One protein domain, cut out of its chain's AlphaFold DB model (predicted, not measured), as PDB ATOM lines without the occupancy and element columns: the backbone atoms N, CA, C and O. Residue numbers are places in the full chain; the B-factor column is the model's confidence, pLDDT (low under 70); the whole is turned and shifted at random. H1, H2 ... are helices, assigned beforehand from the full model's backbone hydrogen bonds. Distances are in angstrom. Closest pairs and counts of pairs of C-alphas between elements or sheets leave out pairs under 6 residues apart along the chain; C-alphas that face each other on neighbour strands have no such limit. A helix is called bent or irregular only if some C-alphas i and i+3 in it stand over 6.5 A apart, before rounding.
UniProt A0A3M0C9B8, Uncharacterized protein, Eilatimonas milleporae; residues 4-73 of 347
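This is residues 4 to 73 of the 347 residues of an uncharacterized protein of Eilatimonas milleporae (UniProt A0A3M0C9B8). Five helices of very different length, with few contacts between them, make a small body: the long, sharply kinked H1 forms one end, H5 with the tail of residues 70 to 73 forms the other, and H2, H3 and H4 lie between. A long link without a named helix, residues 33 to 46, joins H2 to H3. The printed part has 70 residues, with the five named helices in the order H1, H2, H3, H4, H5 and no named strand; its class is all helix. It is compact, with a radius of gyration of the C-alphas of 11.2 A, and spans 35 by 23 by 21 A, only just elongated.

H1, residues 4 to 20, has a kink of 119 degrees near residue 14. It is irregular, with C-alphas 12 and 15 standing 9.3 A apart. With residues 9 to 12 alone it only just touches H2, residues 26 to 32, with 3 pairs of C-alphas within 8 A; the closest C-alphas are those of Leu 9 and Arg 29, 7.4 A apart. The lines of H1 and H2 are about perpendicular, at 89 degrees. With residues 16 to 20 alone H1 only just touches H3, residues 47 to 50, also with 3 pairs; the closest C-alphas are those of Leu 17 and Glu 47, 6.5 A apart. H2 only just touches H4, residues 55 to 59, again with 3 pairs; the C-alphas of Thr 26 and Asn 59 are closest, at 5.9 A. H4 is irregular, with C-alphas 56 and 59 standing 7.5 A apart. H5, residues 62 to 69, is close to H2 but not clearly touching it; their closest C-alphas, those of Leu 28 and Thr 62, are 5.3 A apart. H1 is apart from H4 and H5. Every O i to N i+4 pair is within hydrogen-bond range in H2 and H5, against 8 of 13 in H1 and 0 of 1 in H4, where 1 of 2 O i to N i+3 pairs is within range; H3 is too short for an O i to N i+4 pair.

H1 begins at C-alpha 4 (39.651, 34.723, -24.457) and measures 17.8 A from first to last C-alpha. H2 measures 10.3 A, H3 5.1 A and H4 8.9 A. H5 measures 10.7 A and ends at C-alpha 69 (41.948, 54.760, -3.166).

The two C-alphas farthest apart, those of His 4 and Glu 72, are 37.3 A apart. The printed part has no cut. The link from H2 to H3 is long; the other links are tight. The mean pLDDT of the printed part is 89.0, and residue 73 is under 70.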
ATOM      1  N   HIS A   4      39.283  33.625 -23.564       84.94
ATOM      2  CA  HIS A   4      39.651  34.723 -24.457       84.94
ATOM      3  C   HIS A   4      39.662  36.102 -23.776       84.94
ATOM      4  O   HIS A   4      40.557  36.904 -24.014       84.94
ATOM      5  N   GLN A   5      38.690  36.386 -22.904       86.31
ATOM      6  CA  GLN A   5      38.651  37.661 -22.183       86.31
ATOM      7  C   GLN A   5      39.740  37.764 -21.104       86.31
ATOM      8  O   GLN A   5      40.144  38.869 -20.750       86.31
ATOM      9  N   ASN A   6      40.185  36.633 -20.552       86.31
ATOM     10  CA  ASN A   6      41.304  36.618 -19.614       86.31
ATOM     11  C   ASN A   6      42.623  36.881 -20.344       86.31
ATOM     12  O   ASN A   6      43.359  37.763 -19.915       86.31
ATOM     13  N   ASP A   7      42.876  36.196 -21.461       89.00
ATOM     14  CA  ASP A   7      44.080  36.409 -22.279       89.00
ATOM     15  C   ASP A   7      44.199  37.875 -22.722       89.00
ATOM     16  O   ASP A   7      45.262  38.490 -22.634       89.00
ATOM     17  N   GLU A   8      43.072  38.468 -23.123       90.50
ATOM     18  CA  GLU A   8      43.001  39.874 -23.508       90.50
ATOM     19  C   GLU A   8      43.333  40.824 -22.348       90.50
ATOM     20  O   GLU A   8      44.045  41.809 -22.540       90.50
ATOM     21  N   LEU A   9      42.883  40.530 -21.125       90.69
ATOM     22  CA  LEU A   9      43.264  41.333 -19.965       90.69
ATOM     23  C   LEU A   9      44.765  41.243 -19.674       90.69
ATOM     24  O   LEU A   9      45.385  42.270 -19.416       90.69
ATOM     25  N   HIS A  10      45.356  40.046 -19.719       90.69
ATOM     26  CA  HIS A  10      46.801  39.888 -19.526       90.69
ATOM     27  C   HIS A  10      47.585  40.689 -20.574       90.69
ATOM     28  O   HIS A  10      48.576  41.340 -20.244       90.69
ATOM     29  N   ARG A  11      47.087  40.739 -21.817       90.94
ATOM     30  CA  ARG A  11      47.642  41.594 -22.873       90.94
ATOM     31  C   ARG A  11      47.518  43.089 -22.556       90.94
ATOM     32  O   ARG A  11      48.466  43.824 -22.811       90.94
ATOM     33  N   ILE A  12      46.383  43.535 -22.009       91.19
ATOM     34  CA  ILE A  12      46.161  44.933 -21.594       91.19
ATOM     35  C   ILE A  12      47.108  45.337 -20.458       91.19
ATOM     36  O   ILE A  12      47.668  46.428 -20.494       91.19
ATOM     37  N   LEU A  13      47.284  44.472 -19.459       90.88
ATOM     38  CA  LEU A  13      48.158  44.731 -18.311       90.88
ATOM     39  C   LEU A  13      49.636  44.734 -18.703       90.88
ATOM     40  O   LEU A  13      50.430  45.508 -18.164       90.88
ATOM     41  N   GLY A  14      50.002  43.870 -19.647       91.00
ATOM     42  CA  GLY A  14      51.383  43.662 -20.042       91.00
ATOM     43  C   GLY A  14      52.248  43.078 -18.913       91.00
ATOM     44  O   GLY A  14      51.779  42.847 -17.796       91.00
ATOM     45  N   PRO A  15      53.546  42.853 -19.181       88.12
ATOM     46  CA  PRO A  15      54.427  42.128 -18.261       88.12
ATOM     47  C   PRO A  15      54.605  42.796 -16.891       88.12
ATOM     48  O   PRO A  15      54.846  42.121 -15.899       88.12
ATOM     49  N   GLY A  16      54.501  44.129 -16.827       90.12
ATOM     50  CA  GLY A  16      54.701  44.881 -15.585       90.12
ATOM     51  C   GLY A  16      53.518  44.821 -14.619       90.12
ATOM     52  O   GLY A  16      53.717  44.967 -13.418       90.12
ATOM     53  N   LEU A  17      52.295  44.607 -15.121       93.69
ATOM     54  CA  LEU A  17      51.078  44.612 -14.301       93.69
ATOM     55  C   LEU A  17      50.365  43.255 -14.266       93.69
ATOM     56  O   LEU A  17      49.365  43.113 -13.563       93.69
ATOM     57  N   GLU A  18      50.879  42.246 -14.974       92.44
ATOM     58  CA  GLU A  18      50.363  40.873 -14.968       92.44
ATOM     59  C   GLU A  18      50.109  40.305 -13.555       92.44
ATOM     60  O   GLU A  18      49.030  39.740 -13.353       92.44
ATOM     61  N   PRO A  19      50.991  40.500 -12.548       93.50
ATOM     62  CA  PRO A  19      50.753  39.990 -11.193       93.50
ATOM     63  C   PRO A  19      49.485  40.537 -10.522       93.50
ATOM     64  O   PRO A  19      48.988  39.943  -9.568       93.50
ATOM     65  N   PHE A  20      48.944  41.657 -11.009       93.12
ATOM     66  CA  PHE A  20      47.737  42.277 -10.466       93.12
ATOM     67  C   PHE A  20      46.445  41.766 -11.109       93.12
ATOM     68  O   PHE A  20      45.362  42.153 -10.670       93.12
ATOM     69  N   ALA A  21      46.510  40.898 -12.125       91.31
ATOM     70  CA  ALA A  21      45.328  40.459 -12.867       91.31
ATOM     71  C   ALA A  21      44.210  39.932 -11.949       91.31
ATOM     72  O   ALA A  21      43.037  40.264 -12.148       91.31
ATOM     73  N   ASP A  22      44.560  39.164 -10.917       88.56
ATOM     74  CA  ASP A  22      43.598  38.511 -10.021       88.56
ATOM     75  C   ASP A  22      42.973  39.439  -8.973       88.56
ATOM     76  O   ASP A  22      41.924  39.109  -8.414       88.56
ATOM     77  N   VAL A  23      43.577  40.607  -8.721       89.69
ATOM     78  CA  VAL A  23      43.056  41.583  -7.751       89.69
ATOM     79  C   VAL A  23      42.167  42.646  -8.394       89.69
ATOM     80  O   VAL A  23      41.415  43.308  -7.683       89.69
ATOM     81  N   ILE A  24      42.191  42.794  -9.725       92.88
ATOM     82  CA  ILE A  24      41.373  43.791 -10.431       92.88
ATOM     83  C   ILE A  24      39.872  43.518 -10.205       92.88
ATOM     84  O   ILE A  24      39.398  42.414 -10.506       92.88
ATOM     85  N   PRO A  25      39.092  44.516  -9.741       94.69
ATOM     86  CA  PRO A  25      37.660  44.385  -9.514       94.69
ATOM     87  C   PRO A  25      36.916  43.981 -10.780       94.69
ATOM     88  O   PRO A  25      37.251  44.404 -11.888       94.69
ATOM     89  N   THR A  26      35.856  43.194 -10.610       93.62
ATOM     90  CA  THR A  26      35.119  42.589 -11.728       93.62
ATOM     91  C   THR A  26      34.609  43.635 -12.721       93.62
ATOM     92  O   THR A  26      34.696  43.419 -13.928       93.62
ATOM     93  N   MET A  27      34.109  44.772 -12.222       91.81
ATOM     94  CA  MET A  27      33.599  45.856 -13.065       91.81
ATOM     95  C   MET A  27      34.723  46.541 -13.851       91.81
ATOM     96  O   MET A  27      34.644  46.626 -15.073       91.81
ATOM     97  N   LEU A  28      35.816  46.922 -13.177       91.69
ATOM     98  CA  LEU A  28      36.987  47.519 -13.829       91.69
ATOM     99  C   LEU A  28      37.552  46.589 -14.912       91.69
ATOM    100  O   LEU A  28      37.896  47.027 -16.005       91.69
ATOM    101  N   ARG A  29      37.579  45.280 -14.650       91.88
ATOM    102  CA  ARG A  29      38.024  44.289 -15.630       91.88
ATOM    103  C   ARG A  29      37.179  44.308 -16.909       91.88
ATOM    104  O   ARG A  29      37.730  44.205 -17.998       91.88
ATOM    105  N   GLN A  30      35.855  44.429 -16.789       90.56
ATOM    106  CA  GLN A  30      34.955  44.529 -17.944       90.56
ATOM    107  C   GLN A  30      35.145  45.848 -18.693       90.56
ATOM    108  O   GLN A  30      35.157  45.851 -19.920       90.56
ATOM    109  N   GLU A  31      35.332  46.945 -17.961       89.56
ATOM    110  CA  GLU A  31      35.581  48.269 -18.530       89.56
ATOM    111  C   GLU A  31      36.864  48.305 -19.373       89.56
ATOM    112  O   GLU A  31      36.820  48.774 -20.506       89.56
ATOM    113  N   LEU A  32      37.968  47.717 -18.898       89.94
ATOM    114  CA  LEU A  32      39.244  47.668 -19.634       89.94
ATOM    115  C   LEU A  32      39.148  46.930 -20.986       89.94
ATOM    116  O   LEU A  32      39.869  47.251 -21.941       89.94
ATOM    117  N   LEU A  33      38.237  45.956 -21.092       89.50
ATOM    118  CA  LEU A  33      37.954  45.238 -22.342       89.50
ATOM    119  C   LEU A  33      37.163  46.090 -23.347       89.50
ATOM    120  O   LEU A  33      37.137  45.762 -24.531       89.50
ATOM    121  N   LEU A  34      36.538  47.184 -22.904       84.38
ATOM    122  CA  LEU A  34      35.787  48.114 -23.750       84.38
ATOM    123  C   LEU A  34      36.636  49.274 -24.286       84.38
ATOM    124  O   LEU A  34      36.053  50.192 -24.871       84.38
ATOM    125  N   ASP A  35      37.964  49.190 -24.166       79.38
ATOM    126  CA  ASP A  35      38.924  50.256 -24.492       79.38
ATOM    127  C   ASP A  35      38.865  51.415 -23.482       79.38
ATOM    128  O   ASP A  35      38.346  51.240 -22.381       79.38
ATOM    129  N   ASP A  36      39.363  52.603 -23.825       77.06
ATOM    130  CA  ASP A  36      39.412  53.769 -22.923       77.06
ATOM    131  C   ASP A  36      38.042  54.468 -22.743       77.06
ATOM    132  O   ASP A  36      37.938  55.688 -22.620       77.06
ATOM    133  N   ARG A  37      36.953  53.688 -22.775       73.50
ATOM    134  CA  ARG A  37      35.560  54.162 -22.671       73.50
ATOM    135  C   ARG A  37      34.937  53.954 -21.287       73.50
ATOM    136  O   ARG A  37      33.839  54.458 -21.050       73.50
ATOM    137  N   GLY A  38      35.586  53.189 -20.412       80.62
ATOM    138  CA  GLY A  38      35.207  53.022 -19.002       80.62
ATOM    139  C   GLY A  38      36.065  53.889 -18.084       80.62
ATOM    140  O   GLY A  38      37.078  54.393 -18.547       80.62
ATOM    141  N   PHE A  39      35.688  54.007 -16.800       85.38
ATOM    142  CA  PHE A  39      36.157  55.002 -15.809       85.38
ATOM    143  C   PHE A  39      37.673  55.122 -15.652       85.38
ATOM    144  O   PHE A  39      38.156  56.114 -15.107       85.38
ATOM    145  N   LEU A  40      38.417  54.110 -16.072       87.31
ATOM    146  CA  LEU A  40      39.862  54.089 -16.049       87.31
ATOM    147  C   LEU A  40      40.360  53.641 -17.422       87.31
ATOM    148  O   LEU A  40      40.041  52.540 -17.875       87.31
ATOM    149  N   ALA A  41      41.151  54.490 -18.065       88.88
ATOM    150  CA  ALA A  41      41.803  54.155 -19.319       88.88
ATOM    151  C   ALA A  41      43.026  53.258 -19.078       88.88
ATOM    152  O   ALA A  41      43.643  53.277 -18.008       88.88
ATOM    153  N   ARG A  42      43.410  52.473 -20.087       89.69
ATOM    154  CA  ARG A  42      44.491  51.477 -19.971       89.69
ATOM    155  C   ARG A  42      45.824  52.117 -19.591       89.69
ATOM    156  O   ARG A  42      46.549  51.574 -18.765       89.69
ATOM    157  N   TYR A  43      46.114  53.296 -20.139       89.12
ATOM    158  CA  TYR A  43      47.346  54.044 -19.870       89.12
ATOM    159  C   TYR A  43      47.435  54.631 -18.449       89.12
ATOM    160  O   TYR A  43      48.480  55.150 -18.069       89.12
ATOM    161  N   GLN A  44      46.360  54.555 -17.658       90.69
ATOM    162  CA  GLN A  44      46.320  55.023 -16.267       90.69
ATOM    163  C   GLN A  44      46.632  53.911 -15.265       90.69
ATOM    164  O   GLN A  44      46.834  54.167 -14.076       90.69
ATOM    165  N   LEU A  45      46.642  52.660 -15.733       90.69
ATOM    166  CA  LEU A  45      47.010  51.524 -14.911       90.69
ATOM    167  C   LEU A  45      48.488  51.630 -14.536       90.69
ATOM    168  O   LEU A  45      49.368  51.761 -15.383       90.69
ATOM    169  N   CYS A  46      48.761  51.545 -13.239       90.94
ATOM    170  CA  CYS A  46      50.110  51.500 -12.700       90.94
ATOM    171  C   CYS A  46      50.145  50.650 -11.430       90.94
ATOM    172  O   CYS A  46      49.125  50.456 -10.764       90.94
ATOM    173  N   GLU A  47      51.335  50.170 -11.074       92.50
ATOM    174  CA  GLU A  47      51.559  49.364  -9.870       92.50
ATOM    175  C   GLU A  47      51.090  50.089  -8.599       92.50
ATOM    176  O   GLU A  47      50.411  49.501  -7.755       92.50
ATOM    177  N   ALA A  48      51.369  51.392  -8.491       90.88
ATOM    178  CA  ALA A  48      50.950  52.212  -7.355       90.88
ATOM    179  C   ALA A  48      49.422  52.248  -7.182       90.88
ATOM    180  O   ALA A  48      48.934  52.258  -6.056       90.88
ATOM    181  N   LEU A  49      48.653  52.249  -8.274       91.12
ATOM    182  CA  LEU A  49      47.192  52.195  -8.216       91.12
ATOM    183  C   LEU A  49      46.703  50.786  -7.865       91.12
ATOM    184  O   LEU A  49      45.885  50.618  -6.963       91.12
ATOM    185  N   LEU A  50      47.201  49.772  -8.578       93.19
ATOM    186  CA  LEU A  50      46.707  48.398  -8.453       93.19
ATOM    187  C   LEU A  50      47.068  47.757  -7.106       93.19
ATOM    188  O   LEU A  50      46.278  46.984  -6.574       93.19
ATOM    189  N   SER A  51      48.209  48.120  -6.515       93.56
ATOM    190  CA  SER A  51      48.625  47.659  -5.178       93.56
ATOM    191  C   SER A  51      47.733  48.155  -4.035       93.56
ATOM    192  O   SER A  51      47.771  47.589  -2.946       93.56
ATOM    193  N   GLN A  52      46.906  49.177  -4.273       92.81
ATOM    194  CA  GLN A  52      45.944  49.690  -3.292       92.81
ATOM    195  C   GLN A  52      44.586  48.971  -3.353       92.81
ATOM    196  O   GLN A  52      43.723  49.215  -2.510       92.81
ATOM    197  N   ILE A  53      44.383  48.077  -4.327       94.31
ATOM    198  CA  ILE A  53      43.150  47.302  -4.462       94.31
ATOM    199  C   ILE A  53      43.187  46.100  -3.515       94.31
ATOM    200  O   ILE A  53      44.106  45.283  -3.556       94.31
ATOM    201  N   THR A  54      42.153  45.959  -2.683       93.69
ATOM    202  CA  THR A  54      42.032  44.859  -1.716       93.69
ATOM    203  C   THR A  54      40.996  43.813  -2.155       93.69
ATOM    204  O   THR A  54      40.101  44.118  -2.949       93.69
ATOM    205  N   PRO A  55      41.040  42.576  -1.615       92.62
ATOM    206  CA  PRO A  55      40.054  41.537  -1.934       92.62
ATOM    207  C   PRO A  55      38.591  41.935  -1.671       92.62
ATOM    208  O   PRO A  55      37.685  41.442  -2.342       92.62
ATOM    209  N   GLU A  56      38.347  42.845  -0.725       95.00
ATOM    210  CA  GLU A  56      37.011  43.354  -0.386       95.00
ATOM    211  C   GLU A  56      36.386  44.171  -1.529       95.00
ATOM    212  O   GLU A  56      35.163  44.200  -1.684       95.00
ATOM    213  N   MET A  57      37.224  44.776  -2.377       96.25
ATOM    214  CA  MET A  57      36.808  45.607  -3.508       96.25
ATOM    215  C   MET A  57      36.393  44.803  -4.742       96.25
ATOM    216  O   MET A  57      35.933  45.381  -5.724       96.25
ATOM    217  N   LYS A  58      36.521  43.469  -4.722       94.00
ATOM    218  CA  LYS A  58      36.308  42.592  -5.890       94.00
ATOM    219  C   LYS A  58      34.989  42.839  -6.640       94.00
ATOM    220  O   LYS A  58      34.937  42.682  -7.864       94.00
ATOM    221  N   ASN A  59      33.938  43.212  -5.909       95.19
ATOM    222  CA  ASN A  59      32.590  43.449  -6.435       95.19
ATOM    223  C   ASN A  59      32.182  44.934  -6.439       95.19
ATOM    224  O   ASN A  59      31.019  45.239  -6.691       95.19
ATOM    225  N   TRP A  60      33.096  45.852  -6.124       94.50
ATOM    226  CA  TRP A  60      32.808  47.284  -6.135       94.50
ATOM    227  C   TRP A  60      32.745  47.807  -7.572       94.50
ATOM    228  O   TRP A  60      33.385  47.264  -8.479       94.50
ATOM    229  N   ALA A  61      31.983  48.881  -7.786       91.06
ATOM    230  CA  ALA A  61      32.028  49.603  -9.050       91.06
ATOM    231  C   ALA A  61      33.348  50.383  -9.155       91.06
ATOM    232  O   ALA A  61      33.862  50.878  -8.150       91.06
ATOM    233  N   THR A  62      33.876  50.551 -10.369       89.00
ATOM    234  CA  THR A  62      35.132  51.282 -10.615       89.00
ATOM    235  C   THR A  62      35.173  52.666  -9.947       89.00
ATOM    236  O   THR A  62      36.173  52.977  -9.300       89.00
ATOM    237  N   PRO A  63      34.096  53.480  -9.968       86.75
ATOM    238  CA  PRO A  63      34.091  54.768  -9.273       86.75
ATOM    239  C   PRO A  63      34.238  54.662  -7.752       86.75
ATOM    240  O   PRO A  63      34.809  55.557  -7.135       86.75
ATOM    241  N   ASP A  64      33.708  53.604  -7.135       88.69
ATOM    242  CA  ASP A  64      33.802  53.395  -5.685       88.69
ATOM    243  C   ASP A  64      35.218  52.981  -5.284       88.69
ATOM    244  O   ASP A  64      35.750  53.484  -4.295       88.69
ATOM    245  N   VAL A  65      35.857  52.140  -6.101       89.81
ATOM    246  CA  VAL A  65      37.270  51.765  -5.952       89.81
ATOM    247  C   VAL A  65      38.152  53.012  -6.018       89.81
ATOM    248  O   VAL A  65      38.928  53.271  -5.102       89.81
ATOM    249  N   LEU A  66      37.981  53.838  -7.056       87.19
ATOM    250  CA  LEU A  66      38.770  55.058  -7.234       87.19
ATOM    251  C   LEU A  66      38.551  56.069  -6.102       87.19
ATOM    252  O   LEU A  66      39.519  56.646  -5.615       87.19
ATOM    253  N   ARG A  67      37.309  56.261  -5.637       85.56
ATOM    254  CA  ARG A  67      37.012  57.146  -4.496       85.56
ATOM    255  C   ARG A  67      37.653  56.674  -3.198       85.56
ATOM    256  O   ARG A  67      38.042  57.505  -2.387       85.56
ATOM    257  N   HIS A  68      37.737  55.365  -2.994       87.94
ATOM    258  CA  HIS A  68      38.359  54.812  -1.800       87.94
ATOM    259  C   HIS A  68      39.883  54.936  -1.836       87.94
ATOM    260  O   HIS A  68      40.489  55.272  -0.825       87.94
ATOM    261  N   ILE A  69      40.493  54.692  -2.997       87.25
ATOM    262  CA  ILE A  69      41.948  54.760  -3.166       87.25
ATOM    263  C   ILE A  69      42.437  56.221  -3.205       87.25
ATOM    264  O   ILE A  69      43.514  56.525  -2.696       87.25
ATOM    265  N   LEU A  70      41.638  57.145  -3.754       82.25
ATOM    266  CA  LEU A  70      41.987  58.560  -3.953       82.25
ATOM    267  C   LEU A  70      40.989  59.530  -3.264       82.25
ATOM    268  O   LEU A  70      40.395  60.382  -3.942       82.25
ATOM    269  N   PRO A  71      40.796  59.451  -1.930       76.94
ATOM    270  CA  PRO A  71      39.684  60.110  -1.232       76.94
ATOM    271  C   PRO A  71      39.792  61.639  -1.154       76.94
ATOM    272  O   PRO A  71      38.771  62.316  -1.136       76.94
ATOM    273  N   GLU A  72      41.001  62.203  -1.171       73.75
ATOM    274  CA  GLU A  72      41.236  63.650  -0.981       73.75
ATOM    275  C   GLU A  72      41.255  64.455  -2.291       73.75
ATOM    276  O   GLU A  72      41.559  65.642  -2.323       73.75
ATOM    277  N   THR A  73      40.941  63.820  -3.416       69.69
ATOM    278  CA  THR A  73      41.107  64.426  -4.745       69.69
ATOM    279  C   THR A  73      39.808  65.036  -5.239       69.69
ATOM    280  O   THR A  73      38.743  64.542  -4.900       69.69
TER     281      THR A  73